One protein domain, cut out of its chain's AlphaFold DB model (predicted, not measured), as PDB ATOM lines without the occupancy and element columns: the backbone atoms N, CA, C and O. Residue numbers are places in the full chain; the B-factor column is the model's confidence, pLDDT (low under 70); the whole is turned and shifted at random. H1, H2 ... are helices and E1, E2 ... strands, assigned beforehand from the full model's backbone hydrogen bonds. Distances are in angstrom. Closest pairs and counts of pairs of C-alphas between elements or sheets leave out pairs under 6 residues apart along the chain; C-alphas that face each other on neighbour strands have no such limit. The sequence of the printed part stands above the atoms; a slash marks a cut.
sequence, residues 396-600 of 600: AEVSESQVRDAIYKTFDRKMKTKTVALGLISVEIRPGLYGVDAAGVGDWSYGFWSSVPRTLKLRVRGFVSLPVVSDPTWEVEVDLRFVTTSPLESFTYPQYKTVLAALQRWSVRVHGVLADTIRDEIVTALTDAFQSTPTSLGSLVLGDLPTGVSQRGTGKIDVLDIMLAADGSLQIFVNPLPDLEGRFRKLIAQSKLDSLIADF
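AT A GLANCE: This is residues 396 to 600 of the 600 residues of an uncharacterized protein of Paenibacillus sacheonensis (UniProt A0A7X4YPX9). A long sheet of six strands, E2 to E7, is curled like part of a barrel and curls round two helices, H1 and H2, which lie on its opposite faces. Toward the end of the model where E6 begins and E7 ends, a small sheet of three strands, E1, E9 and E8, meets it with E8 packed on E5; the long helix H3 packs on E1 and E9, and residues 446 to 451 stick out. The printed part has 205 residues, with three named helices and nine named strands in the order E1, H1, E2, E3, E4, E5, E6, H2, E7, E8, E9, H3. The class is mixed, helices and strands; both sheets are antiparallel, in the orders E2 E3 E4 E5 E6 E7 and E1 E9 E8. The outline is elongated, 68 by 36 by 31 A, and the whole is only just compact, close to loose, with a radius of gyration of the C-alphas of 19.7 A.

HOW THE PARTS SIT: E1, residues 396 to 398, is an edge strand of the small sheet and the antiparallel neighbour of E9, residues 570 to 574, with N 396 and O 572 2.9 A apart. H1, residues 400 to 415, is on the large sheet; its closest C-alphas to E3, residues 425 to 442, are those of Asp 412 and Pro 431, 6.5 A apart. E2, residues 419 to 422, is an edge strand of this strongly twisted sheet and forms a hairpin with E3, with N 420 and O 427 2.8 A apart. E2, E3, E4 at residues 455 to 464, E5 at residues 473 to 484 and E6 at residues 496 to 511 make a meander, each strand the antiparallel neighbour of the one before. E3 is staggered, pairing with E2 over residues 425 to 428 and with E4 over residues 429 to 442. Within hydrogen-bond range are N 439 and O 457 at 2.8 A between E3 and E4, N 460 and O 476 at 2.7 A between E4 and E5, and N 477 and O 507 at 2.9 A between E5 and E6. H2, residues 515 to 529, is on the opposite face from H1. Residues 410 to 415 of H1 alone touch H2, with the closest C-alphas, of Met 415 and Ala 525, 6.1 A apart, at a steep tilt of 67 degrees, opposite ways. E7, residues 539 to 546, is the other edge strand, antiparallel to E6, with N 542 and O 499 2.8 A apart. E8, residues 559 to 564, forms a hairpin with E9, with N 571 and O 563 2.8 A apart. H3, residues 579 to 599, is over E1 on one face of the small sheet, making two layers, a helix on a sheet; the closest C-alphas, of Ala 396 and Gln 590, are 4.9 A apart. H3 only just touches H1, with 3 pairs of C-alphas within 8 A, and is apart from H2. In H1, H2 and H3 every O i to N i+4 pair is within hydrogen-bond range.

IN THESE COORDINATES: E1 begins at C-alpha 396, (2.774, -28.849, 22.321). H1 is 22.0 A long and H2 20.7 A. E3, 41.7 A, bends by 59 degrees at residue 437; E6, 43.5 A, bends by 51 degrees at residue 505 and ends at C-alpha 511, (32.093, -34.378, 50.232). E4 measures 29.1 A and E5 34.6 A; E7, 19.7 A, bends by 56 degrees at residue 542. H3, 30.5 A, ends at C-alpha 599, (5.792, -43.558, 31.176).

THE WHOLE: The two C-alphas farthest apart, of Val 468 and Thr 554, are 68.8 A apart. The printed part has no cut. The links E3 to E4, E5 to E6 and E7 to E8 are long. Mean pLDDT of the printed part is 76.7; 44 residues are under 70, among them 485 to 496, 531 to 538 and 546 to 557.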
ATOM      1  N   ALA A 396       3.032 -28.088  21.103       90.44
ATOM      2  CA  ALA A 396       2.774 -28.849  22.321       90.44
ATOM      3  C   ALA A 396       3.941 -28.619  23.291       90.44
ATOM      4  O   ALA A 396       5.066 -28.396  22.846       90.44
ATOM      5  N   GLU A 397       3.678 -28.630  24.590       92.12
ATOM      6  CA  GLU A 397       4.629 -28.132  25.580       92.12
ATOM      7  C   GLU A 397       4.729 -29.049  26.795       92.12
ATOM      8  O   GLU A 397       3.726 -29.554  27.304       92.12
ATOM      9  N   VAL A 398       5.963 -29.234  27.261       89.62
ATOM     10  CA  VAL A 398       6.293 -29.829  28.556       89.62
ATOM     11  C   VAL A 398       6.876 -28.747  29.436       89.62
ATOM     12  O   VAL A 398       7.895 -28.165  29.072       89.62
ATOM     13  N   SER A 399       6.283 -28.507  30.603       91.62
ATOM     14  CA  SER A 399       6.858 -27.567  31.571       91.62
ATOM     15  C   SER A 399       8.259 -28.001  32.011       91.62
ATOM     16  O   SER A 399       8.554 -29.197  32.065       91.62
ATOM     17  N   GLU A 400       9.101 -27.044  32.408       90.19
ATOM     18  CA  GLU A 400      10.425 -27.332  32.982       90.19
ATOM     19  C   GLU A 400      10.344 -28.396  34.085       90.19
ATOM     20  O   GLU A 400      11.095 -29.368  34.055       90.19
ATOM     21  N   SER A 401       9.376 -28.272  35.001       87.50
ATOM     22  CA  SER A 401       9.194 -29.228  36.096       87.50
ATOM     23  C   SER A 401       8.929 -30.651  35.613       87.50
ATOM     24  O   SER A 401       9.496 -31.593  36.154       87.50
ATOM     25  N   GLN A 402       8.115 -30.823  34.569       86.94
ATOM     26  CA  GLN A 402       7.833 -32.147  34.014       86.94
ATOM     27  C   GLN A 402       9.068 -32.732  33.312       86.94
ATOM     28  O   GLN A 402       9.344 -33.921  33.465       86.94
ATOM     29  N   VAL A 403       9.833 -31.906  32.584       83.81
ATOM     30  CA  VAL A 403      11.102 -32.330  31.963       83.81
ATOM     31  C   VAL A 403      12.093 -32.777  33.040       83.81
ATOM     32  O   VAL A 403      12.671 -33.862  32.950       83.81
ATOM     33  N   ARG A 404      12.260 -31.963  34.086       85.50
ATOM     34  CA  ARG A 404      13.128 -32.251  35.228       85.50
ATOM     35  C   ARG A 404      12.733 -33.546  35.926       85.50
ATOM     36  O   ARG A 404      13.603 -34.381  36.174       85.50
ATOM     37  N   ASP A 405      11.449 -33.732  36.214       82.38
ATOM     38  CA  ASP A 405      10.950 -34.913  36.918       82.38
ATOM     39  C   ASP A 405      11.153 -36.190  36.083       82.38
ATOM     40  O   ASP A 405      11.598 -37.207  36.619       82.38
ATOM     41  N   ALA A 406      10.919 -36.141  34.766       78.62
ATOM     42  CA  ALA A 406      11.165 -37.269  33.860       78.62
ATOM     43  C   ALA A 406      12.654 -37.672  33.816       78.62
ATOM     44  O   ALA A 406      13.004 -38.857  33.896       78.62
ATOM     45  N   ILE A 407      13.551 -36.683  33.756       76.38
ATOM     46  CA  ILE A 407      15.000 -36.919  33.783       76.38
ATOM     47  C   ILE A 407      15.427 -37.473  35.145       76.38
ATOM     48  O   ILE A 407      16.186 -38.443  35.198       76.38
ATOM     49  N   TYR A 408      14.907 -36.914  36.243       78.50
ATOM     50  CA  TYR A 408      15.206 -37.397  37.589       78.50
ATOM     51  C   TYR A 408      14.793 -38.851  37.778       78.50
ATOM     52  O   TYR A 408      15.616 -39.649  38.215       78.50
ATOM     53  N   LYS A 409      13.562 -39.228  37.415       78.12
ATOM     54  CA  LYS A 409      13.095 -40.619  37.532       78.12
ATOM     55  C   LYS A 409      13.982 -41.583  36.750       78.12
ATOM     56  O   LYS A 409      14.273 -42.683  37.224       78.12
ATOM     57  N   THR A 410      14.444 -41.167  35.572       73.31
ATOM     58  CA  THR A 410      15.371 -41.966  34.764       73.31
ATOM     59  C   THR A 410      16.720 -42.134  35.465       73.31
ATOM     60  O   THR A 410      17.234 -43.252  35.559       73.31
ATOM     61  N   PHE A 411      17.269 -41.046  36.008       72.88
ATOM     62  CA  PHE A 411      18.528 -41.061  36.749       72.88
ATOM     63  C   PHE A 411      18.427 -41.878  38.047       72.88
ATOM     64  O   PHE A 411      19.258 -42.748  38.288       72.88
ATOM     65  N   ASP A 412      17.375 -41.679  38.842       76.31
ATOM     66  CA  ASP A 412      17.101 -42.411  40.084       76.31
ATOM     67  C   ASP A 412      17.004 -43.924  39.842       76.31
ATOM     68  O   ASP A 412      17.628 -44.715  40.549       76.31
ATOM     69  N   ARG A 413      16.316 -44.351  38.775       75.38
ATOM     70  CA  ARG A 413      16.228 -45.767  38.382       75.38
ATOM     71  C   ARG A 413      17.601 -46.382  38.089       75.38
ATOM     72  O   ARG A 413      17.824 -47.544  38.420       75.38
ATOM     73  N   LYS A 414      18.509 -45.619  37.472       71.69
ATOM     74  CA  LYS A 414      19.884 -46.047  37.155       71.69
ATOM     75  C   LYS A 414      20.824 -45.969  38.362       71.69
ATOM     76  O   LYS A 414      21.745 -46.770  38.449       71.69
ATOM     77  N   MET A 415      20.578 -45.051  39.296       68.94
ATOM     78  CA  MET A 415      21.346 -44.904  40.536       68.94
ATOM     79  C   MET A 415      20.995 -45.965  41.581       68.94
ATOM     80  O   MET A 415      21.889 -46.457  42.260       68.94
ATOM     81  N   LYS A 416      19.725 -46.380  41.677       70.38
ATOM     82  CA  LYS A 416      19.264 -47.422  42.617       70.38
ATOM     83  C   LYS A 416      19.984 -48.766  42.478       70.38
ATOM     84  O   LYS A 416      19.940 -49.570  43.400       70.38
ATOM     85  N   THR A 417      20.628 -49.029  41.345       68.69
ATOM     86  CA  THR A 417      21.394 -50.262  41.117       68.69
ATOM     87  C   THR A 417      22.871 -50.144  41.502       68.69
ATOM     88  O   THR A 417      23.594 -51.134  41.393       68.69
ATOM     89  N   LYS A 418      23.340 -48.967  41.940       74.50
ATOM     90  CA  LYS A 418      24.747 -48.703  42.265       74.50
ATOM     91  C   LYS A 418      24.992 -48.768  43.767       74.50
ATOM     92  O   LYS A 418      24.275 -48.165  44.569       74.50
ATOM     93  N   THR A 419      26.044 -49.481  44.145       75.94
ATOM     94  CA  THR A 419      26.451 -49.655  45.537       75.94
ATOM     95  C   THR A 419      27.947 -49.417  45.692       75.94
ATOM     96  O   THR A 419      28.726 -49.653  44.774       75.94
ATOM     97  N   VAL A 420      28.360 -48.960  46.872       74.31
ATOM     98  CA  VAL A 420      29.771 -48.809  47.243       74.31
ATOM     99  C   VAL A 420      30.134 -49.908  48.230       74.31
ATOM    100  O   VAL A 420      29.439 -50.119  49.227       74.31
ATOM    101  N   ALA A 421      31.225 -50.618  47.948       73.69
ATOM    102  CA  ALA A 421      31.766 -51.631  48.844       73.69
ATOM    103  C   ALA A 421      32.624 -50.993  49.946       73.69
ATOM    104  O   ALA A 421      33.510 -50.180  49.696       73.69
ATOM    105  N   LEU A 422      32.374 -51.416  51.179       65.12
ATOM    106  CA  LEU A 422      32.997 -50.940  52.406       65.12
ATOM    107  C   LEU A 422      33.515 -52.142  53.203       65.12
ATOM    108  O   LEU A 422      32.973 -52.527  54.240       65.12
ATOM    109  N   GLY A 423      34.553 -52.795  52.679       69.19
ATOM    110  CA  GLY A 423      35.069 -54.040  53.252       69.19
ATOM    111  C   GLY A 423      34.033 -55.167  53.177       69.19
ATOM    112  O   GLY A 423      33.847 -55.753  52.117       69.19
ATOM    113  N   LEU A 424      33.369 -55.475  54.299       66.62
ATOM    114  CA  LEU A 424      32.369 -56.553  54.413       66.62
ATOM    115  C   LEU A 424      30.921 -56.108  54.145       66.62
ATOM    116  O   LEU A 424      30.032 -56.956  54.116       66.62
ATOM    117  N   ILE A 425      30.664 -54.807  53.992       64.75
ATOM    118  CA  ILE A 425      29.316 -54.272  53.745       64.75
ATOM    119  C   ILE A 425      29.244 -53.590  52.378       64.75
ATOM    120  O   ILE A 425      30.239 -53.070  51.878       64.75
ATOM    121  N   SER A 426      28.058 -53.583  51.777       75.06
ATOM    122  CA  SER A 426      27.754 -52.833  50.558       75.06
ATOM    123  C   SER A 426      26.623 -51.863  50.872       75.06
ATOM    124  O   SER A 426      25.643 -52.251  51.509       75.06
ATOM    125  N   VAL A 427      26.790 -50.600  50.489       76.50
ATOM    126  CA  VAL A 427      25.836 -49.528  50.796       76.50
ATOM    127  C   VAL A 427      25.359 -48.890  49.499       76.50
ATOM    128  O   VAL A 427      26.152 -48.638  48.596       76.50
ATOM    129  N   GLU A 428      24.062 -48.625  49.407       81.00
ATOM    130  CA  GLU A 428      23.446 -47.968  48.254       81.00
ATOM    131  C   GLU A 428      23.794 -46.476  48.193       81.00
ATOM    132  O   GLU A 428      23.746 -45.767  49.204       81.00
ATOM    133  N   ILE A 429      24.062 -45.978  46.984       78.75
ATOM    134  CA  ILE A 429      24.137 -44.537  46.726       78.75
ATOM    135  C   ILE A 429      22.717 -44.035  46.460       78.75
ATOM    136  O   ILE A 429      22.067 -44.485  45.518       78.75
ATOM    137  N   ARG A 430      22.221 -43.096  47.273       75.81
ATOM    138  CA  ARG A 430      20.831 -42.628  47.180       75.81
ATOM    139  C   ARG A 430      20.750 -41.175  46.717       75.81
ATOM    140  O   ARG A 430      21.364 -40.304  47.341       75.81
ATOM    141  N   PRO A 431      19.976 -40.872  45.660       73.56
ATOM    142  CA  PRO A 431      19.551 -39.505  45.388       73.56
ATOM    143  C   PRO A 431      18.710 -38.965  46.556       73.56
ATOM    144  O   PRO A 431      18.014 -39.717  47.243       73.56
ATOM    145  N   GLY A 432      18.787 -37.662  46.819       67.31
ATOM    146  CA  GLY A 432      17.978 -37.016  47.851       67.31
ATOM    147  C   GLY A 432      16.491 -37.003  47.483       67.31
ATOM    148  O   GLY A 432      16.139 -36.968  46.310       67.31
ATOM    149  N   LEU A 433      15.605 -36.969  48.487       56.69
ATOM    150  CA  LEU A 433      14.142 -36.992  48.293       56.69
ATOM    151  C   LEU A 433      13.612 -35.828  47.418       56.69
ATOM    152  O   LEU A 433      12.576 -35.969  46.779       56.69
ATOM    153  N   TYR A 434      14.349 -34.712  47.374       57.31
ATOM    154  CA  TYR A 434      14.137 -33.537  46.512       57.31
ATOM    155  C   TYR A 434      15.395 -33.250  45.685       57.31
ATOM    156  O   TYR A 434      15.863 -32.122  45.593       57.31
ATOM    157  N   GLY A 435      16.031 -34.311  45.195       61.22
ATOM    158  CA  GLY A 435      17.410 -34.262  44.740       61.22
ATOM    159  C   GLY A 435      17.651 -33.422  43.497       61.22
ATOM    160  O   GLY A 435      18.815 -33.180  43.236       61.22
ATOM    161  N   VAL A 436      16.640 -32.988  42.734       70.38
ATOM    162  CA  VAL A 436      16.860 -32.273  41.467       70.38
ATOM    163  C   VAL A 436      16.222 -30.902  41.462       70.38
ATOM    164  O   VAL A 436      15.002 -30.788  41.506       70.38
ATOM    165  N   ASP A 437      17.060 -29.886  41.296       76.94
ATOM    166  CA  ASP A 437      16.645 -28.509  41.058       76.94
ATOM    167  C   ASP A 437      17.067 -28.099  39.637       76.94
ATOM    168  O   ASP A 437      18.187 -28.402  39.203       76.94
ATOM    169  N   ALA A 438      16.205 -27.382  38.908       72.50
ATOM    170  CA  ALA A 438      16.657 -26.669  37.717       72.50
ATOM    171  C   ALA A 438      17.600 -25.544  38.143       72.50
ATOM    172  O   ALA A 438      17.215 -24.590  38.816       72.50
ATOM    173  N   ALA A 439      18.860 -25.665  37.737       76.75
ATOM    174  CA  ALA A 439      19.880 -24.656  37.980       76.75
ATOM    175  C   ALA A 439      19.763 -23.473  36.999       76.75
ATOM    176  O   ALA A 439      20.366 -22.425  37.234       76.75
ATOM    177  N   GLY A 440      18.999 -23.634  35.913       89.25
ATOM    178  CA  GLY A 440      18.661 -22.587  34.951       89.25
ATOM    179  C   GLY A 440      18.654 -23.084  33.507       89.25
ATOM    180  O   GLY A 440      18.860 -24.267  33.234       89.25
ATOM    181  N   VAL A 441      18.458 -22.158  32.572       92.94
ATOM    182  CA  VAL A 441      18.506 -22.420  31.128       92.94
ATOM    183  C   VAL A 441      19.657 -21.619  30.527       92.94
ATOM    184  O   VAL A 441      19.755 -20.409  30.726       92.94
ATOM    185  N   GLY A 442      20.572 -22.296  29.834       91.06
ATOM    186  CA  GLY A 442      21.575 -21.641  28.999       91.06
ATOM    187  C   GLY A 442      20.912 -21.066  27.753       91.06
ATOM    188  O   GLY A 442      20.059 -21.724  27.165       91.06
ATOM    189  N   ASP A 443      21.291 -19.857  27.348       92.44
ATOM    190  CA  ASP A 443      20.712 -19.236  26.156       92.44
ATOM    191  C   ASP A 443      21.365 -19.743  24.856       92.44
ATOM    192  O   ASP A 443      22.342 -20.500  24.881       92.44
ATOM    193  N   TRP A 444      20.811 -19.326  23.716       90.88
ATOM    194  CA  TRP A 444      21.409 -19.526  22.402       90.88
ATOM    195  C   TRP A 444      22.852 -19.022  22.370       90.88
ATOM    196  O   TRP A 444      23.190 -18.003  22.978       90.88
ATOM    197  N   SER A 445      23.703 -19.733  21.636       86.56
ATOM    198  CA  SER A 445      25.069 -19.280  21.376       86.56
ATOM    199  C   SER A 445      25.427 -19.388  19.903       86.56
ATOM    200  O   SER A 445      24.780 -20.100  19.131       86.56
ATOM    201  N   TYR A 446      26.452 -18.625  19.533       87.44
ATOM    202  CA  TYR A 446      26.798 -18.354  18.152       87.44
ATOM    203  C   TYR A 446      27.021 -19.642  17.361       87.44
ATOM    204  O   TYR A 446      27.791 -20.512  17.776       87.44
ATOM    205  N   GLY A 447      26.408 -19.726  16.183       77.69
ATOM    206  CA  GLY A 447      26.720 -20.751  15.203       77.69
ATOM    207  C   GLY A 447      26.445 -20.266  13.786       77.69
ATOM    208  O   GLY A 447      25.420 -19.662  13.504       77.69
ATOM    209  N   PHE A 448      27.386 -20.512  12.877       75.62
ATOM    210  CA  PHE A 448      27.331 -19.947  11.524       75.62
ATOM    211  C   PHE A 448      26.283 -20.618  10.615       75.62
ATOM    212  O   PHE A 448      25.632 -19.968   9.798       75.62
ATOM    213  N   TRP A 449      26.119 -21.936  10.742       75.88
ATOM    214  CA  TRP A 449      25.154 -22.717   9.954       75.88
ATOM    215  C   TRP A 449      23.828 -22.919  10.684       75.88
ATOM    216  O   TRP A 449      22.770 -22.950  10.068       75.88
ATOM    217  N   SER A 450      23.894 -23.004  12.009       78.31
ATOM    218  CA  SER A 450      22.758 -23.106  12.917       78.31
ATOM    219  C   SER A 450      23.226 -22.641  14.290       78.31
ATOM    220  O   SER A 450      24.352 -22.964  14.686       78.31
ATOM    221  N   SER A 451      22.400 -21.876  15.003       81.88
ATOM    222  CA  SER A 451      22.722 -21.436  16.361       81.88
ATOM    223  C   SER A 451      22.815 -22.645  17.279       81.88
ATOM    224  O   SER A 451      22.030 -23.589  17.174       81.88
ATOM    225  N   VAL A 452      23.733 -22.609  18.240       83.94
ATOM    226  CA  VAL A 452      23.809 -23.654  19.261       83.94
ATOM    227  C   VAL A 452      22.593 -23.511  20.189       83.94
ATOM    228  O   VAL A 452      22.447 -22.455  20.816       83.94
ATOM    229  N   PRO A 453      21.729 -24.542  20.302       87.44
ATOM    230  CA  PRO A 453      20.497 -24.455  21.081       87.44
ATOM    231  C   PRO A 453      20.718 -24.272  22.577       87.44
ATOM    232  O   PRO A 453      21.745 -24.688  23.125       87.44
ATOM    233  N   ARG A 454      19.682 -23.734  23.232       92.50
ATOM    234  CA  ARG A 454      19.583 -23.630  24.691       92.50
ATOM    235  C   ARG A 454      19.835 -24.974  25.374       92.50
ATOM    236  O   ARG A 454      19.490 -26.037  24.846       92.50
ATOM    237  N   THR A 455      20.405 -24.918  26.573       92.56
ATOM    238  CA  THR A 455      20.618 -26.098  27.422       92.56
ATOM    239  C   THR A 455      19.832 -25.987  28.715       92.56
ATOM    240  O   THR A 455      19.768 -24.921  29.319       92.56
ATOM    241  N   LEU A 456      19.254 -27.095  29.171       92.50
ATOM    242  CA  LEU A 456      18.654 -27.178  30.497       92.50
ATOM    243  C   LEU A 456      19.733 -27.605  31.488       92.50
ATOM    244  O   LEU A 456      20.347 -28.658  31.314       92.50
ATOM    245  N   LYS A 457      19.965 -26.790  32.515       92.12
ATOM    246  CA  LYS A 457      20.920 -27.094  33.577       92.12
ATOM    247  C   LYS A 457      20.185 -27.712  34.747       92.12
ATOM    248  O   LYS A 457      19.330 -27.067  35.352       92.12
ATOM    249  N   LEU A 458      20.541 -28.940  35.087       89.00
ATOM    250  CA  LEU A 458      19.977 -29.653  36.223       89.00
ATOM    251  C   LEU A 458      21.058 -29.893  37.264       89.00
ATOM    252  O   LEU A 458      22.197 -30.225  36.933       89.00
ATOM    253  N   ARG A 459      20.686 -29.748  38.529       88.56
ATOM    254  CA  ARG A 459      21.539 -30.079  39.663       88.56
ATOM    255  C   ARG A 459      20.896 -31.209  40.441       88.56
ATOM    256  O   ARG A 459      19.815 -31.018  40.977       88.56
ATOM    257  N   VAL A 460      21.577 -32.348  40.514       85.31
ATOM    258  CA  VAL A 460      21.176 -33.538  41.265       85.31
ATOM    259  C   VAL A 460      21.997 -33.646  42.551       85.31
ATOM    260  O   VAL A 460      23.215 -33.547  42.504       85.31
ATOM    261  N   ARG A 461      21.372 -33.888  43.699       86.75
ATOM    262  CA  ARG A 461      22.014 -34.063  45.006       86.75
ATOM    263  C   ARG A 461      21.621 -35.389  45.626       86.75
ATOM    264  O   ARG A 461      20.489 -35.847  45.469       86.75
ATOM    265  N   GLY A 462      22.527 -35.959  46.405       86.88
ATOM    266  CA  GLY A 462      22.245 -37.150  47.188       86.88
ATOM    267  C   GLY A 462      23.272 -37.407  48.276       86.88
ATOM    268  O   GLY A 462      24.109 -36.558  48.590       86.88
ATOM    269  N   PHE A 463      23.164 -38.583  48.880       86.75
ATOM    270  CA  PHE A 463      24.005 -39.002  49.992       86.75
ATOM    271  C   PHE A 463      24.230 -40.518  49.988       86.75
ATOM    272  O   PHE A 463      23.566 -41.268  49.267       86.75
ATOM    273  N   VAL A 464      25.192 -40.966  50.788       86.00
ATOM    274  CA  VAL A 464      25.427 -42.382  51.092       86.00
ATOM    275  C   VAL A 464      25.229 -42.559  52.592       86.00
ATOM    276  O   VAL A 464      25.929 -41.924  53.373       86.00
ATOM    277  N   SER A 465      24.267 -43.391  52.994       83.81
ATOM    278  CA  SER A 465      23.945 -43.572  54.413       83.81
ATOM    279  C   SER A 465      24.898 -44.569  55.065       83.81
ATOM    280  O   SER A 465      24.858 -45.757  54.743       83.81
ATOM    281  N   LEU A 466      25.762 -44.100  55.966       81.56
ATOM    282  CA  LEU A 466      26.778 -44.925  56.617       81.56
ATOM    283  C   LEU A 466      26.458 -45.145  58.106       81.56
ATOM    284  O   LEU A 466      26.059 -44.221  58.804       81.56
ATOM    285  N   PRO A 467      26.668 -46.362  58.645       76.12
ATOM    286  CA  PRO A 467      26.237 -46.688  60.007       76.12
ATOM    287  C   PRO A 467      27.087 -46.058  61.123       76.12
ATOM    288  O   PRO A 467      26.628 -45.987  62.259       76.12
ATOM    289  N   VAL A 468      28.337 -45.661  60.843       77.31
ATOM    290  CA  VAL A 468      29.332 -45.310  61.885       77.31
ATOM    291  C   VAL A 468      29.962 -43.926  61.688       77.31
ATOM    292  O   VAL A 468      30.495 -43.349  62.631       77.31
ATOM    293  N   VAL A 469      29.908 -43.374  60.479       80.69
ATOM    294  CA  VAL A 469      30.560 -42.107  60.113       80.69
ATOM    295  C   VAL A 469      29.548 -41.181  59.455       80.69
ATOM    296  O   VAL A 469      28.515 -41.644  58.988       80.69
ATOM    297  N   SER A 470      29.842 -39.880  59.416       84.12
ATOM    298  CA  SER A 470      28.975 -38.902  58.754       84.12
ATOM    299  C   SER A 470      28.729 -39.267  57.292       84.12
ATOM    300  O   SER A 470      29.683 -39.548  56.562       84.12
ATOM    301  N   ASP A 471      27.461 -39.210  56.886       87.81
ATOM    302  CA  ASP A 471      27.007 -39.520  55.532       87.81
ATOM    303  C   ASP A 471      27.714 -38.630  54.499       87.81
ATOM    304  O   ASP A 471      27.561 -37.401  54.531       87.81
ATOM    305  N   PRO A 472      28.487 -39.212  53.566       88.75
ATOM    306  CA  PRO A 472      29.020 -38.470  52.442       88.75
ATOM    307  C   PRO A 472      27.880 -37.927  51.585       88.75
ATOM    308  O   PRO A 472      26.940 -38.650  51.244       88.75
ATOM    309  N   THR A 473      27.985 -36.662  51.197       90.31
ATOM    310  CA  THR A 473      27.038 -36.000  50.295       90.31
ATOM    311  C   THR A 473      27.669 -35.808  48.934       90.31
ATOM    312  O   THR A 473      28.870 -35.546  48.831       90.31
ATOM    313  N   TRP A 474      26.863 -35.857  47.888       89.00
ATOM    314  CA  TRP A 474      27.330 -35.640  46.530       89.00
ATOM    315  C   TRP A 474      26.369 -34.756  45.747       89.00
ATOM    316  O   TRP A 474      25.181 -34.651  46.056       89.00
ATOM    317  N   GLU A 475      26.914 -34.108  44.728       89.69
ATOM    318  CA  GLU A 475      26.197 -33.234  43.819       89.69
ATOM    319  C   GLU A 475      26.694 -33.463  42.390       89.69
ATOM    320  O   GLU A 475      27.898 -33.520  42.140       89.69
ATOM    321  N   VAL A 476      25.757 -33.580  41.457       87.25
ATOM    322  CA  VAL A 476      25.996 -33.669  40.023       87.25
ATOM    323  C   VAL A 476      25.330 -32.476  39.359       87.25
ATOM    324  O   VAL A 476      24.139 -32.254  39.541       87.25
ATOM    325  N   GLU A 477      26.071 -31.717  38.568       88.88
ATOM    326  CA  GLU A 477      25.490 -30.713  37.674       88.88
ATOM    327  C   GLU A 477      25.585 -31.232  36.245       88.88
ATOM    328  O   GLU A 477      26.647 -31.710  35.851       88.88
ATOM    329  N   VAL A 478      24.494 -31.154  35.481       86.81
ATOM    330  CA  VAL A 478      24.437 -31.558  34.071       86.81
ATOM    331  C   VAL A 478      23.821 -30.458  33.214       86.81
ATOM    332  O   VAL A 478      22.802 -29.877  33.578       86.81
ATOM    333  N   ASP A 479      24.414 -30.225  32.048       88.62
ATOM    334  CA  ASP A 479      23.867 -29.373  30.996       88.62
ATOM    335  C   ASP A 479      23.337 -30.277  29.879       88.62
ATOM    336  O   ASP A 479      24.102 -31.007  29.240       88.62
ATOM    337  N   LEU A 480      22.032 -30.216  29.628       87.69
ATOM    338  CA  LEU A 480      21.347 -31.074  28.668       87.69
ATOM    339  C   LEU A 480      20.886 -30.272  27.460       87.69
ATOM    340  O   LEU A 480      20.225 -29.244  27.598       87.69
ATOM    341  N   ARG A 481      21.211 -30.758  26.264       87.44
ATOM    342  CA  ARG A 481      20.693 -30.230  25.000       87.44
ATOM    343  C   ARG A 481      19.651 -31.180  24.445       87.44
ATOM    344  O   ARG A 481      19.913 -32.372  24.329       87.44
ATOM    345  N   PHE A 482      18.516 -30.644  24.026       86.38
ATOM    346  CA  PHE A 482      17.471 -31.437  23.390       86.38
ATOM    347  C   PHE A 482      17.661 -31.423  21.876       86.38
ATOM    348  O   PHE A 482      17.766 -30.357  21.270       86.38
ATOM    349  N   VAL A 483      17.750 -32.606  21.274       77.88
ATOM    350  CA  VAL A 483      17.929 -32.799  19.826       77.88
ATOM    351  C   VAL A 483      17.039 -33.936  19.333       77.88
ATOM    352  O   VAL A 483      16.536 -34.721  20.133       77.88
ATOM    353  N   THR A 484      16.855 -34.057  18.019       74.75
ATOM    354  CA  THR A 484      16.182 -35.216  17.412       74.75
ATOM    355  C   THR A 484      17.165 -36.097  16.647       74.75
ATOM    356  O   THR A 484      18.090 -35.575  16.020       74.75
ATOM    357  N   THR A 485      16.951 -37.416  16.626       60.69
ATOM    358  CA  THR A 485      17.623 -38.305  15.664       60.69
ATOM    359  C   THR A 485      17.262 -37.859  14.246       60.69
ATOM    360  O   THR A 485      16.092 -37.628  13.944       60.69
ATOM    361  N   SER A 486      18.281 -37.652  13.407       51.91
ATOM    362  CA  SER A 486      18.174 -36.961  12.113       51.91
ATOM    363  C   SER A 486      17.708 -35.497  12.256       51.91
ATOM    364  O   SER A 486      16.497 -35.224  12.239       51.91
ATOM    365  N   PRO A 487      18.639 -34.522  12.385       47.25
ATOM    366  CA  PRO A 487      18.283 -33.114  12.202       47.25
ATOM    367  C   PRO A 487      17.570 -32.961  10.852       47.25
ATOM    368  O   PRO A 487      17.835 -33.724   9.924       47.25
ATOM    369  N   LEU A 488      16.636 -32.013  10.745       46.62
ATOM    370  CA  LEU A 488      15.785 -31.794   9.555       46.62
ATOM    371  C   LEU A 488      16.550 -31.590   8.235       46.62
ATOM    372  O   LEU A 488      15.950 -31.593   7.170       46.62
ATOM    373  N   GLU A 489      17.869 -31.461   8.316       40.66
ATOM    374  CA  GLU A 489      18.827 -31.414   7.216       40.66
ATOM    375  C   GLU A 489      19.071 -32.786   6.553       40.66
ATOM    376  O   GLU A 489      19.699 -32.860   5.499       40.66
ATOM    377  N   SER A 490      18.604 -33.894   7.146       35.69
ATOM    378  CA  SER A 490      18.761 -35.239   6.584       35.69
ATOM    379  C   SER A 490      17.629 -35.566   5.603       35.69
ATOM    380  O   SER A 490      16.500 -35.860   5.995       35.69
ATOM    381  N   PHE A 491      17.979 -35.528   4.315       45.09
ATOM    382  CA  PHE A 491      17.165 -35.742   3.109       45.09
ATOM    383  C   PHE A 491      16.550 -37.147   2.932       45.09
ATOM    384  O   PHE A 491      16.335 -37.609   1.811       45.09
ATOM    385  N   THR A 492      16.210 -37.844   4.013       41.97
ATOM    386  CA  THR A 492      15.490 -39.115   3.925       41.97
ATOM    387  C   THR A 492      14.665 -39.347   5.181       41.97
ATOM    388  O   THR A 492      15.196 -39.612   6.253       41.97
ATOM    389  N   TYR A 493      13.347 -39.243   5.008       53.16
ATOM    390  CA  TYR A 493      12.286 -39.882   5.785       53.16
ATOM    391  C   TYR A 493      12.734 -40.693   7.010       53.16
ATOM    392  O   TYR A 493      13.167 -41.841   6.863       53.16
ATOM    393  N   PRO A 494      12.384 -40.220   8.213       52.72
ATOM    394  CA  PRO A 494      11.920 -41.164   9.205       52.72
ATOM    395  C   PRO A 494      10.449 -40.886   9.538       52.72
ATOM    396  O   PRO A 494      10.026 -39.747   9.745       52.72
ATOM    397  N   GLN A 495       9.654 -41.960   9.596       60.25
ATOM    398  CA  GLN A 495       8.269 -41.929  10.095       60.25
ATOM    399  C   GLN A 495       8.194 -41.389  11.537       60.25
ATOM    400  O   GLN A 495       7.131 -40.964  11.988       60.25
ATOM    401  N   TYR A 496       9.330 -41.386  12.243       65.75
ATOM    402  CA  TYR A 496       9.484 -40.974  13.630       65.75
ATOM    403  C   TYR A 496      10.768 -40.160  13.824       65.75
ATOM    404  O   TYR A 496      11.781 -40.428  13.190       65.75
ATOM    405  N   LYS A 497      10.745 -39.190  14.732       71.94
ATOM    406  CA  LYS A 497      11.920 -38.493  15.259       71.94
ATOM    407  C   LYS A 497      12.092 -38.890  16.711       71.94
ATOM    408  O   LYS A 497      11.195 -38.645  17.511       71.94
ATOM    409  N   THR A 498      13.238 -39.444  17.071       76.38
ATOM    410  CA  THR A 498      13.524 -39.744  18.475       76.38
ATOM    411  C   THR A 498      14.038 -38.484  19.149       76.38
ATOM    412  O   THR A 498      15.049 -37.931  18.718       76.38
ATOM    413  N   VAL A 499      13.367 -38.032  20.200       78.62
ATOM    414  CA  VAL A 499      13.829 -36.930  21.044       78.62
ATOM    415  C   VAL A 499      14.913 -37.450  21.977       78.62
ATOM    416  O   VAL A 499      14.738 -38.461  22.659       78.62
ATOM    417  N   LEU A 500      16.034 -36.741  22.014       80.19
ATOM    418  CA  LEU A 500      17.196 -37.058  22.828       80.19
ATOM    419  C   LEU A 500      17.524 -35.883  23.751       80.19
ATOM    420  O   LEU A 500      17.568 -34.741  23.300       80.19
ATOM    421  N   ALA A 501      17.834 -36.173  25.013       84.25
ATOM    422  CA  ALA A 501      18.542 -35.265  25.908       84.25
ATOM    423  C   ALA A 501      20.037 -35.612  25.885       84.25
ATOM    424  O   ALA A 501      20.488 -36.549  26.542       84.25
ATOM    425  N   ALA A 502      20.803 -34.868  25.090       82.31
ATOM    426  CA  ALA A 502      22.238 -35.040  24.915       82.31
ATOM    427  C   ALA A 502      23.022 -34.304  26.007       82.31
ATOM    428  O   ALA A 502      22.887 -33.086  26.174       82.31
ATOM    429  N   LEU A 503      23.888 -35.030  26.710       80.50
ATOM    430  CA  LEU A 503      24.750 -34.494  27.755       80.50
ATOM    431  C   LEU A 503      25.861 -33.634  27.138       80.50
ATOM    432  O   LEU A 503      26.691 -34.127  26.378       80.50
ATOM    433  N   GLN A 504      25.881 -32.337  27.452       81.56
ATOM    434  CA  GLN A 504      26.876 -31.396  26.922       81.56
ATOM    435  C   GLN A 504      28.044 -31.186  27.871       81.56
ATOM    436  O   GLN A 504      29.205 -31.169  27.463       81.56
ATOM    437  N   ARG A 505      27.723 -30.977  29.144       82.62
ATOM    438  CA  ARG A 505      28.691 -30.776  30.217       82.62
ATOM    439  C   ARG A 505      28.149 -31.422  31.467       82.62
ATOM    440  O   ARG A 505      26.936 -31.476  31.661       82.62
ATOM    441  N   TRP A 506      29.054 -31.883  32.311       86.69
ATOM    442  CA  TRP A 506      28.691 -32.363  33.625       86.69
ATOM    443  C   TRP A 506      29.836 -32.174  34.610       86.69
ATOM    444  O   TRP A 506      31.001 -32.072  34.221       86.69
ATOM    445  N   SER A 507      29.501 -32.117  35.892       88.00
ATOM    446  CA  SER A 507      30.474 -32.138  36.979       88.00
ATOM    447  C   SER A 507      29.940 -32.953  38.146       88.00
ATOM    448  O   SER A 507      28.736 -32.967  38.389       88.00
ATOM    449  N   VAL A 508      30.834 -33.642  38.856       89.19
ATOM    450  CA  VAL A 508      30.511 -34.415  40.062       89.19
ATOM    451  C   VAL A 508      31.363 -33.889  41.211       89.19
ATOM    452  O   VAL A 508      32.595 -33.842  41.125       89.19
ATOM    453  N   ARG A 509      30.699 -33.502  42.298       92.31
ATOM    454  CA  ARG A 509      31.303 -33.104  43.569       92.31
ATOM    455  C   ARG A 509      30.879 -34.089  44.645       92.31
ATOM    456  O   ARG A 509      29.705 -34.419  44.750       92.31
ATOM    457  N   VAL A 510      31.832 -34.539  45.454       91.88
ATOM    458  CA  VAL A 510      31.575 -35.423  46.595       91.88
ATOM    459  C   VAL A 510      32.289 -34.855  47.813       91.88
ATOM    460  O   VAL A 510      33.449 -34.453  47.724       91.88
ATOM    461  N   HIS A 511      31.589 -34.823  48.942       92.19
ATOM    462  CA  HIS A 511      32.093 -34.378  50.232       92.19
ATOM    463  C   HIS A 511      31.917 -35.497  51.257       92.19
ATOM    464  O   HIS A 511      30.821 -36.031  51.402       92.19
ATOM    465  N   GLY A 512      32.982 -35.821  51.987       88.00
ATOM    466  CA  GLY A 512      32.972 -36.855  53.022       88.00
ATOM    467  C   GLY A 512      33.994 -37.958  52.766       88.00
ATOM    468  O   GLY A 512      34.900 -37.816  51.945       88.00
ATOM    469  N   VAL A 513      33.870 -39.053  53.513       85.12
ATOM    470  CA  VAL A 513      34.743 -40.226  53.367       85.12
ATOM    471  C   VAL A 513      34.478 -40.952  52.045       85.12
ATOM    472  O   VAL A 513      33.374 -40.883  51.515       85.12
ATOM    473  N   LEU A 514      35.487 -41.663  51.524       83.38
ATOM    474  CA  LEU A 514      35.413 -42.414  50.255       83.38
ATOM    475  C   LEU A 514      35.041 -41.554  49.035       83.38
ATOM    476  O   LEU A 514      34.476 -42.070  48.071       83.38
ATOM    477  N   ALA A 515      35.333 -40.251  49.072       86.75
ATOM    478  CA  ALA A 515      34.898 -39.311  48.044       86.75
ATOM    479  C   ALA A 515      35.286 -39.745  46.620       86.75
ATOM    480  O   ALA A 515      34.478 -39.584  45.709       86.75
ATOM    481  N   ASP A 516      36.474 -40.327  46.439       86.19
ATOM    482  CA  ASP A 516      36.952 -40.799  45.135       86.19
ATOM    483  C   ASP A 516      36.173 -42.031  44.651       86.19
ATOM    484  O   ASP A 516      35.634 -42.018  43.550       86.19
ATOM    485  N   THR A 517      35.993 -43.048  45.499       85.44
ATOM    486  CA  THR A 517      35.211 -44.249  45.150       85.44
ATOM    487  C   THR A 517      33.749 -43.913  44.852       85.44
ATOM    488  O   THR A 517      33.180 -44.400  43.881       85.44
ATOM    489  N   ILE A 518      33.136 -43.046  45.663       85.19
ATOM    490  CA  ILE A 518      31.757 -42.589  45.444       85.19
ATOM    491  C   ILE A 518      31.665 -41.801  44.134       85.19
ATOM    492  O   ILE A 518      30.715 -41.981  43.375       85.19
ATOM    493  N   ARG A 519      32.650 -40.939  43.850       87.00
ATOM    494  CA  ARG A 519      32.719 -40.196  42.588       87.00
ATOM    495  C   ARG A 519      32.778 -41.153  41.400       87.00
ATOM    496  O   ARG A 519      31.998 -40.962  40.476       87.00
ATOM    497  N   ASP A 520      33.644 -42.161  41.428       85.56
ATOM    498  CA  ASP A 520      33.808 -43.115  40.322       85.56
ATOM    499  C   ASP A 520      32.514 -43.894  40.034       85.56
ATOM    500  O   ASP A 520      32.111 -44.040  38.875       85.56
ATOM    501  N   GLU A 521      31.797 -44.317  41.079       82.94
ATOM    502  CA  GLU A 521      30.492 -44.973  40.935       82.94
ATOM    503  C   GLU A 521      29.425 -44.031  40.360       82.94
ATOM    504  O   GLU A 521      28.670 -44.423  39.468       82.94
ATOM    505  N   ILE A 522      29.386 -42.764  40.796       81.38
ATOM    506  CA  ILE A 522      28.467 -41.753  40.245       81.38
ATOM    507  C   ILE A 522      28.780 -41.473  38.771       81.38
ATOM    508  O   ILE A 522      27.865 -41.397  37.954       81.38
ATOM    509  N   VAL A 523      30.058 -41.335  38.407       83.38
ATOM    510  CA  VAL A 523      30.483 -41.125  37.014       83.38
ATOM    511  C   VAL A 523      30.088 -42.315  36.143       83.38
ATOM    512  O   VAL A 523      29.580 -42.127  35.035       83.38
ATOM    513  N   THR A 524      30.256 -43.533  36.655       79.62
ATOM    514  CA  THR A 524      29.832 -44.757  35.968       79.62
ATOM    515  C   THR A 524      28.317 -44.776  35.783       79.62
ATOM    516  O   THR A 524      27.838 -45.020  34.681       79.62
ATOM    517  N   ALA A 525      27.546 -44.449  36.822       75.94
ATOM    518  CA  ALA A 525      26.088 -44.375  36.754       75.94
ATOM    519  C   ALA A 525      25.589 -43.320  35.760       75.94
ATOM    520  O   ALA A 525      24.663 -43.581  34.994       75.94
ATOM    521  N   LEU A 526      26.219 -42.144  35.748       75.88
ATOM    522  CA  LEU A 526      25.919 -41.077  34.802       75.88
ATOM    523  C   LEU A 526      26.218 -41.535  33.369       75.88
ATOM    524  O   LEU A 526      25.376 -41.400  32.489       75.88
ATOM    525  N   THR A 527      27.376 -42.149  33.142       77.06
ATOM    526  CA  THR A 527      27.746 -42.689  31.825       77.06
ATOM    527  C   THR A 527      26.790 -43.804  31.386       77.06
ATOM    528  O   THR A 527      26.388 -43.845  30.226       77.06
ATOM    529  N   ASP A 528      26.351 -44.657  32.318       74.12
ATOM    530  CA  ASP A 528      25.369 -45.720  32.082       74.12
ATOM    531  C   ASP A 528      23.958 -45.189  31.776       74.12
ATOM    532  O   ASP A 528      23.199 -45.792  31.009       74.12
ATOM    533  N   ALA A 529      23.578 -44.070  32.394       70.44
ATOM    534  CA  ALA A 529      22.305 -43.404  32.144       70.44
ATOM    535  C   ALA A 529      22.277 -42.723  30.766       70.44
ATOM    536  O   ALA A 529      21.234 -42.710  30.116       70.44
ATOM    537  N   PHE A 530      23.425 -42.219  30.310       71.50
ATOM    538  CA  PHE A 530      23.614 -41.546  29.023       71.50
ATOM    539  C   PHE A 530      24.370 -42.430  28.009       71.50
ATOM    540  O   PHE A 530      25.194 -41.938  27.236       71.50
ATOM    541  N   GLN A 531      24.122 -43.747  28.007       62.97
ATOM    542  CA  GLN A 531      24.794 -44.673  27.086       62.97
ATOM    543  C   GLN A 531      24.535 -44.334  25.613       62.97
ATOM    544  O   GLN A 531      23.497 -43.795  25.235       62.97
ATOM    545  N   SER A 532      25.507 -44.683  24.770       48.88
ATOM    546  CA  SER A 532      25.461 -44.489  23.325       48.88
ATOM    547  C   SER A 532      24.227 -45.144  22.705       48.88
ATOM    548  O   SER A 532      24.122 -46.371  22.668       48.88
ATOM    549  N   THR A 533      23.328 -44.343  22.140       48.31
ATOM    550  CA  THR A 533      22.456 -44.845  21.077       48.31
ATOM    551  C   THR A 533      23.310 -45.076  19.825       48.31
ATOM    552  O   THR A 533      24.367 -44.453  19.685       48.31
ATOM    553  N   PRO A 534      22.874 -45.905  18.858       39.78
ATOM    554  CA  PRO A 534      23.569 -46.055  17.572       39.78
ATOM    555  C   PRO A 534      23.825 -44.724  16.836       39.78
ATOM    556  O   PRO A 534      24.617 -44.673  15.901       39.78
ATOM    557  N   THR A 535      23.141 -43.651  17.243       38.75
ATOM    558  CA  THR A 535      23.111 -42.337  16.601       38.75
ATOM    559  C   THR A 535      23.751 -41.208  17.420       38.75
ATOM    560  O   THR A 535      23.911 -40.117  16.877       38.75
ATOM    561  N   SER A 536      24.147 -41.417  18.688       41.94
ATOM    562  CA  SER A 536      24.861 -40.394  19.477       41.94
ATOM    563  C   SER A 536      25.608 -40.973  20.685       41.94
ATOM    564  O   SER A 536      25.080 -41.824  21.398       41.94
ATOM    565  N   LEU A 537      26.819 -40.475  20.951       45.28
ATOM    566  CA  LEU A 537      27.519 -40.675  22.224       45.28
ATOM    567  C   LEU A 537      26.881 -39.756  23.285       45.28
ATOM    568  O   LEU A 537      26.791 -38.555  23.044       45.28
ATOM    569  N   GLY A 538      26.481 -40.283  24.448       63.16
ATOM    570  CA  GLY A 538      26.130 -39.440  25.602       63.16
ATOM    571  C   GLY A 538      24.696 -38.895  25.650       63.16
ATOM    572  O   GLY A 538      24.517 -37.763  26.097       63.16
ATOM    573  N   SER A 539      23.675 -39.639  25.206       72.75
ATOM    574  CA  SER A 539      22.289 -39.134  25.159       72.75
ATOM    575  C   SER A 539      21.288 -40.033  25.871       72.75
ATOM    576  O   SER A 539      21.333 -41.253  25.745       72.75
ATOM    577  N   LEU A 540      20.319 -39.414  26.543       75.56
ATOM    578  CA  LEU A 540      19.134 -40.080  27.068       75.56
ATOM    579  C   LEU A 540      17.999 -40.027  26.033       75.56
ATOM    580  O   LEU A 540      17.652 -38.950  25.549       75.56
ATOM    581  N   VAL A 541      17.403 -41.175  25.708       78.00
ATOM    582  CA  VAL A 541      16.236 -41.261  24.815       78.00
ATOM    583  C   VAL A 541      14.974 -40.867  25.575       78.00
ATOM    584  O   VAL A 541      14.628 -41.514  26.559       78.00
ATOM    585  N   LEU A 542      14.285 -39.829  25.099       75.75
ATOM    586  CA  LEU A 542      13.031 -39.357  25.687       75.75
ATOM    587  C   LEU A 542      11.788 -39.968  25.025       75.75
ATOM    588  O   LEU A 542      10.735 -40.043  25.645       75.75
ATOM    589  N   GLY A 543      11.899 -40.416  23.775       74.81
ATOM    590  CA  GLY A 543      10.814 -41.092  23.066       74.81
ATOM    591  C   GLY A 543      10.723 -40.706  21.597       74.81
ATOM    592  O   GLY A 543      11.434 -39.818  21.128       74.81
ATOM    593  N   ASP A 544       9.832 -41.380  20.875       76.44
ATOM    594  CA  ASP A 544       9.628 -41.190  19.442       76.44
ATOM    595  C   ASP A 544       8.418 -40.295  19.149       76.44
ATOM    596  O   ASP A 544       7.308 -40.516  19.632       76.44
ATOM    597  N   LEU A 545       8.628 -39.300  18.291       72.38
ATOM    598  CA  LEU A 545       7.607 -38.397  17.781       72.38
ATOM    599  C   LEU A 545       7.287 -38.750  16.327       72.38
ATOM    600  O   LEU A 545       8.150 -38.590  15.463       72.38
ATOM    601  N   PRO A 546       6.068 -39.205  16.007       69.38
ATOM    602  CA  PRO A 546       5.701 -39.480  14.628       69.38
ATOM    603  C   PRO A 546       5.678 -38.182  13.825       69.38
ATOM    604  O   PRO A 546       5.020 -37.218  14.211       69.38
ATOM    605  N   THR A 547       6.374 -38.169  12.692       68.19
ATOM    606  CA  THR A 547       6.490 -36.981  11.835       68.19
ATOM    607  C   THR A 547       5.266 -36.772  10.948       68.19
ATOM    608  O   THR A 547       5.137 -35.711  10.348       68.19
ATOM    609  N   GLY A 548       4.377 -37.768  10.844       63.12
ATOM    610  CA  GLY A 548       3.220 -37.768   9.934       63.12
ATOM    611  C   GLY A 548       3.583 -38.078   8.476       63.12
ATOM    612  O   GLY A 548       2.714 -38.355   7.650       63.12
ATOM    613  N   VAL A 549       4.881 -38.117   8.162       61.41
ATOM    614  CA  VAL A 549       5.383 -38.299   6.805       61.41
ATOM    615  C   VAL A 549       5.189 -39.754   6.359       61.41
ATOM    616  O   VAL A 549       5.743 -40.685   6.946       61.41
ATOM    617  N   SER A 550       4.430 -39.963   5.279       50.94
ATOM    618  CA  SER A 550       4.213 -41.288   4.680       50.94
ATOM    619  C   SER A 550       4.990 -41.446   3.368       50.94
ATOM    620  O   SER A 550       5.070 -40.516   2.570       50.94
ATOM    621  N   GLN A 551       5.539 -42.640   3.112       41.78
ATOM    622  CA  GLN A 551       6.347 -42.944   1.914       41.78
ATOM    623  C   GLN A 551       5.579 -42.833   0.579       41.78
ATOM    624  O   GLN A 551       6.188 -42.944  -0.480       41.78
ATOM    625  N   ARG A 552       4.250 -42.667   0.607       41.25
ATOM    626  CA  ARG A 552       3.383 -42.591  -0.587       41.25
ATOM    627  C   ARG A 552       2.311 -41.496  -0.517       41.25
ATOM    628  O   ARG A 552       1.395 -41.506  -1.330       41.25
ATOM    629  N   GLY A 553       2.356 -40.598   0.467       40.88
ATOM    630  CA  GLY A 553       1.275 -39.637   0.698       40.88
ATOM    631  C   GLY A 553       1.759 -38.198   0.759       40.88
ATOM    632  O   GLY A 553       2.601 -37.893   1.592       40.88
ATOM    633  N   THR A 554       1.174 -37.365  -0.112       47.41
ATOM    634  CA  THR A 554       0.871 -35.905  -0.092       47.41
ATOM    635  C   THR A 554       1.693 -34.895   0.740       47.41
ATOM    636  O   THR A 554       1.289 -33.743   0.816       47.41
ATOM    637  N   GLY A 555       2.820 -35.241   1.367       49.53
ATOM    638  CA  GLY A 555       3.662 -34.272   2.081       49.53
ATOM    639  C   GLY A 555       3.102 -33.765   3.420       49.53
ATOM    640  O   GLY A 555       3.516 -32.712   3.888       49.53
ATOM    641  N   LYS A 556       2.183 -34.483   4.085       60.09
ATOM    642  CA  LYS A 556       1.675 -34.069   5.409       60.09
ATOM    643  C   LYS A 556       2.731 -34.280   6.504       60.09
ATOM    644  O   LYS A 556       2.770 -35.321   7.146       60.09
ATOM    645  N   ILE A 557       3.600 -33.291   6.706       66.56
ATOM    646  CA  ILE A 557       4.416 -33.198   7.923       66.56
ATOM    647  C   ILE A 557       3.491 -32.746   9.053       66.56
ATOM    648  O   ILE A 557       2.846 -31.709   8.926       66.56
ATOM    649  N   ASP A 558       3.436 -33.504  10.146       75.88
ATOM    650  CA  ASP A 558       2.689 -33.148  11.355       75.88
ATOM    651  C   ASP A 558       3.600 -32.529  12.415       75.88
ATOM    652  O   ASP A 558       3.235 -31.513  12.999       75.88
ATOM    653  N   VAL A 559       4.786 -33.103  12.644       78.94
ATOM    654  CA  VAL A 559       5.783 -32.598  13.603       78.94
ATOM    655  C   VAL A 559       6.948 -31.994  12.839       78.94
ATOM    656  O   VAL A 559       7.604 -32.678  12.053       78.94
ATOM    657  N   LEU A 560       7.202 -30.716  13.093       77.62
ATOM    658  CA  LEU A 560       8.266 -29.954  12.457       77.62
ATOM    659  C   LEU A 560       9.583 -30.202  13.193       77.62
ATOM    660  O   LEU A 560      10.476 -30.859  12.666       77.62
ATOM    661  N   ASP A 561       9.689 -29.724  14.432       82.81
ATOM    662  CA  ASP A 561      10.906 -29.816  15.239       82.81
ATOM    663  C   ASP A 561      10.622 -29.563  16.728       82.81
ATOM    664  O   ASP A 561       9.491 -29.269  17.117       82.81
ATOM    665  N   ILE A 562      11.664 -29.632  17.551       88.06
ATOM    666  CA  ILE A 562      11.648 -29.303  18.973       88.06
ATOM    667  C   ILE A 562      12.501 -28.067  19.291       88.06
ATOM    668  O   ILE A 562      13.415 -27.692  18.540       88.06
ATOM    669  N   MET A 563      12.222 -27.458  20.442       91.31
ATOM    670  CA  MET A 563      13.006 -26.364  21.011       91.31
ATOM    671  C   MET A 563      12.888 -26.341  22.534       91.31
ATOM    672  O   MET A 563      11.812 -26.574  23.073       91.31
ATOM    673  N   LEU A 564      13.978 -25.999  23.219       94.00
ATOM    674  CA  LEU A 564      13.931 -25.617  24.627       94.00
ATOM    675  C   LEU A 564      13.684 -24.101  24.730       94.00
ATOM    676  O   LEU A 564      14.471 -23.295  24.215       94.00
ATOM    677  N   ALA A 565      12.584 -23.718  25.368       94.12
ATOM    678  CA  ALA A 565      12.222 -22.330  25.616       94.12
ATOM    679  C   ALA A 565      13.075 -21.714  26.741       94.12
ATOM    680  O   ALA A 565      13.757 -22.410  27.493       94.12
ATOM    681  N   ALA A 566      13.070 -20.382  26.837       93.12
ATOM    682  CA  ALA A 566      13.868 -19.651  27.826       93.12
ATOM    683  C   ALA A 566      13.425 -19.904  29.281       93.12
ATOM    684  O   ALA A 566      14.234 -19.775  30.197       93.12
ATOM    685  N   ASP A 567      12.164 -20.286  29.491       92.62
ATOM    686  CA  ASP A 567      11.613 -20.698  30.786       92.62
ATOM    687  C   ASP A 567      11.901 -22.173  31.128       92.62
ATOM    688  O   ASP A 567      11.554 -22.639  32.212       92.62
ATOM    689  N   GLY A 568      12.565 -22.903  30.226       91.56
ATOM    690  CA  GLY A 568      12.943 -24.303  30.395       91.56
ATOM    691  C   GLY A 568      11.897 -25.294  29.904       91.56
ATOM    692  O   GLY A 568      12.115 -26.498  30.052       91.56
ATOM    693  N   SER A 569      10.795 -24.832  29.307       92.38
ATOM    694  CA  SER A 569       9.815 -25.736  28.716       92.38
ATOM    695  C   SER A 569      10.336 -26.365  27.419       92.38
ATOM    696  O   SER A 569      11.028 -25.731  26.616       92.38
ATOM    697  N   LEU A 570      10.040 -27.649  27.213       92.25
ATOM    698  CA  LEU A 570      10.340 -28.341  25.961       92.25
ATOM    699  C   LEU A 570       9.131 -28.226  25.035       92.25
ATOM    700  O   LEU A 570       8.059 -28.761  25.317       92.25
ATOM    701  N   GLN A 571       9.323 -27.543  23.916       92.69
ATOM    702  CA  GLN A 571       8.303 -27.291  22.910       92.69
ATOM    703  C   GLN A 571       8.471 -28.239  21.728       92.69
ATOM    704  O   GLN A 571       9.567 -28.389  21.188       92.69
ATOM    705  N   ILE A 572       7.368 -28.847  21.299       90.25
ATOM    706  CA  ILE A 572       7.271 -29.689  20.108       90.25
ATOM    707  C   ILE A 572       6.370 -28.975  19.117       90.25
ATOM    708  O   ILE A 572       5.152 -28.902  19.300       90.25
ATOM    709  N   PHE A 573       6.971 -28.447  18.062       90.44
ATOM    710  CA  PHE A 573       6.259 -27.692  17.053       90.44
ATOM    711  C   PHE A 573       5.616 -28.604  16.025       90.44
ATOM    712  O   PHE A 573       6.240 -29.523  15.489       90.44
ATOM    713  N   VAL A 574       4.371 -28.284  15.703       86.81
ATOM    714  CA  VAL A 574       3.581 -28.975  14.693       86.81
ATOM    715  C   VAL A 574       3.312 -28.077  13.499       86.81
ATOM    716  O   VAL A 574       3.334 -26.849  13.607       86.81
ATOM    717  N   ASN A 575       3.022 -28.702  12.363       87.12
ATOM    718  CA  ASN A 575       2.581 -28.007  11.166       87.12
ATOM    719  C   ASN A 575       1.248 -27.281  11.439       87.12
ATOM    720  O   ASN A 575       0.229 -27.944  11.672       87.12
ATOM    721  N   PRO A 576       1.232 -25.935  11.406       86.88
ATOM    722  CA  PRO A 576       0.042 -25.153  11.700       86.88
ATOM    723  C   PRO A 576      -0.955 -25.116  10.534       86.88
ATOM    724  O   PRO A 576      -2.045 -24.596  10.723       86.88
ATOM    725  N   LEU A 577      -0.608 -25.625   9.345       83.50
ATOM    726  CA  LEU A 577      -1.402 -25.460   8.128       83.50
ATOM    727  C   LEU A 577      -2.185 -26.720   7.726       83.50
ATOM    728  O   LEU A 577      -1.626 -27.822   7.724       83.50
ATOM    729  N   PRO A 578      -3.461 -26.580   7.319       81.88
ATOM    730  CA  PRO A 578      -4.336 -25.412   7.532       81.88
ATOM    731  C   PRO A 578      -4.630 -25.173   9.030       81.88
ATOM    732  O   PRO A 578      -4.599 -26.133   9.799       81.88
ATOM    733  N   ASP A 579      -4.974 -23.941   9.444       78.25
ATOM    734  CA  ASP A 579      -5.084 -23.536  10.873       78.25
ATOM    735  C   ASP A 579      -5.882 -24.522  11.748       78.25
ATOM    736  O   ASP A 579      -5.422 -24.948  12.811       78.25
ATOM    737  N   LEU A 580      -7.068 -24.944  11.291       75.38
ATOM    738  CA  LEU A 580      -7.909 -25.878  12.044       75.38
ATOM    739  C   LEU A 580      -7.227 -27.242  12.231       75.38
ATOM    740  O   LEU A 580      -7.198 -27.760  13.348       75.38
ATOM    741  N   GLU A 581      -6.654 -27.814  11.166       78.94
ATOM    742  CA  GLU A 581      -5.915 -29.080  11.249       78.94
ATOM    743  C   GLU A 581      -4.669 -28.933  12.131       78.94
ATOM    744  O   GLU A 581      -4.372 -29.826  12.922       78.94
ATOM    745  N   GLY A 582      -3.981 -27.789  12.068       75.75
ATOM    746  CA  GLY A 582      -2.840 -27.478  12.925       75.75
ATOM    747  C   GLY A 582      -3.185 -27.526  14.415       75.75
ATOM    748  O   GLY A 582      -2.445 -28.114  15.209       75.75
ATOM    749  N   ARG A 583      -4.344 -26.986  14.813       79.19
ATOM    750  CA  ARG A 583      -4.822 -27.068  16.207       79.19
ATOM    751  C   ARG A 583      -5.097 -28.507  16.637       79.19
ATOM    752  O   ARG A 583      -4.731 -28.882  17.751       79.19
ATOM    753  N   PHE A 584      -5.677 -29.328  15.760       78.06
ATOM    754  CA  PHE A 584      -5.860 -30.757  16.030       78.06
ATOM    755  C   PHE A 584      -4.521 -31.496  16.153       78.06
ATOM    756  O   PHE A 584      -4.343 -32.268  17.095       78.06
ATOM    757  N   ARG A 585      -3.549 -31.216  15.275       81.62
ATOM    758  CA  ARG A 585      -2.187 -31.775  15.373       81.62
ATOM    759  C   ARG A 585      -1.527 -31.424  16.699       81.62
ATOM    760  O   ARG A 585      -0.948 -32.307  17.324       81.62
ATOM    761  N   LYS A 586      -1.666 -30.177  17.167       83.44
ATOM    762  CA  LYS A 586      -1.146 -29.760  18.478       83.44
ATOM    763  C   LYS A 586      -1.762 -30.588  19.607       83.44
ATOM    764  O   LYS A 586      -1.025 -31.053  20.470       83.44
ATOM    765  N   LEU A 587      -3.082 -30.789  19.611       77.75
ATOM    766  CA  LEU A 587      -3.756 -31.589  20.645       77.75
ATOM    767  C   LEU A 587      -3.271 -33.045  20.649       77.75
ATOM    768  O   LEU A 587      -3.014 -33.608  21.710       77.75
ATOM    769  N   ILE A 588      -3.095 -33.639  19.467       78.19
ATOM    770  CA  ILE A 588      -2.561 -34.999  19.325       78.19
ATOM    771  C   ILE A 588      -1.110 -35.066  19.818       78.19
ATOM    772  O   ILE A 588      -0.749 -36.004  20.529       78.19
ATOM    773  N   ALA A 589      -0.279 -34.083  19.459       80.25
ATOM    774  CA  ALA A 589       1.102 -33.999  19.919       80.25
ATOM    775  C   ALA A 589       1.178 -33.841  21.444       80.25
ATOM    776  O   ALA A 589       1.953 -34.556  22.072       80.25
ATOM    777  N   GLN A 590       0.330 -32.996  22.040       84.06
ATOM    778  CA  GLN A 590       0.250 -32.830  23.493       84.06
ATOM    779  C   GLN A 590      -0.151 -34.133  24.183       84.06
ATOM    780  O   GLN A 590       0.531 -34.560  25.102       84.06
ATOM    781  N   SER A 591      -1.187 -34.825  23.700       79.62
ATOM    782  CA  SER A 591      -1.608 -36.097  24.297       79.62
ATOM    783  C   SER A 591      -0.507 -37.159  24.249       79.62
ATOM    784  O   SER A 591      -0.337 -37.893  25.217       79.62
ATOM    785  N   LYS A 592       0.257 -37.244  23.152       75.75
ATOM    786  CA  LYS A 592       1.401 -38.168  23.055       75.75
ATOM    787  C   LYS A 592       2.521 -37.782  24.011       75.75
ATOM    788  O   LYS A 592       3.145 -38.654  24.602       75.75
ATOM    789  N   LEU A 593       2.767 -36.488  24.147       78.25
ATOM    790  CA  LEU A 593       3.778 -35.948  25.038       78.25
ATOM    791  C   LEU A 593       3.440 -36.211  26.510       78.25
ATOM    792  O   LEU A 593       4.298 -36.668  27.257       78.25
ATOM    793  N   ASP A 594       2.178 -36.015  26.892       81.44
ATOM    794  CA  ASP A 594       1.674 -36.324  28.229       81.44
ATOM    795  C   ASP A 594       1.821 -37.825  28.539       81.44
ATOM    796  O   ASP A 594       2.266 -38.182  29.630       81.44
ATOM    797  N   SER A 595       1.523 -38.706  27.571       77.88
ATOM    798  CA  SER A 595       1.754 -40.152  27.706       77.88
ATOM    799  C   SER A 595       3.236 -40.493  27.874       77.88
ATOM    800  O   SER A 595       3.579 -41.250  28.775       77.88
ATOM    801  N   LEU A 596       4.120 -39.902  27.060       71.56
ATOM    802  CA  LEU A 596       5.565 -40.123  27.172       71.56
ATOM    803  C   LEU A 596       6.081 -39.738  28.562       71.56
ATOM    804  O   LEU A 596       6.834 -40.497  29.159       71.56
ATOM    805  N   ILE A 597       5.649 -38.595  29.102       75.12
ATOM    806  CA  ILE A 597       6.030 -38.139  30.448       75.12
ATOM    807  C   ILE A 597       5.482 -39.065  31.539       75.12
ATOM    808  O   ILE A 597       6.156 -39.281  32.545       75.12
ATOM    809  N   ALA A 598       4.272 -39.601  31.365       75.12
ATOM    810  CA  ALA A 598       3.676 -40.532  32.320       75.12
ATOM    811  C   ALA A 598       4.422 -41.878  32.385       75.12
ATOM    812  O   ALA A 598       4.465 -42.489  33.454       75.12
ATOM    813  N   ASP A 599       5.023 -42.311  31.272       68.56
ATOM    814  CA  ASP A 599       5.792 -43.558  31.176       68.56
ATOM    815  C   ASP A 599       7.211 -43.461  31.794       68.56
ATOM    816  O   ASP A 599       7.848 -44.492  32.055       68.56
ATOM    817  N   PHE A 600       7.709 -42.245  32.068       59.84
ATOM    818  CA  PHE A 600       8.939 -42.004  32.843       59.84
ATOM    819  C   PHE A 600       8.715 -42.180  34.346       59.84
ATOM    820  O   PHE A 600       9.557 -42.869  34.983       59.84
TER     821      PHE A 600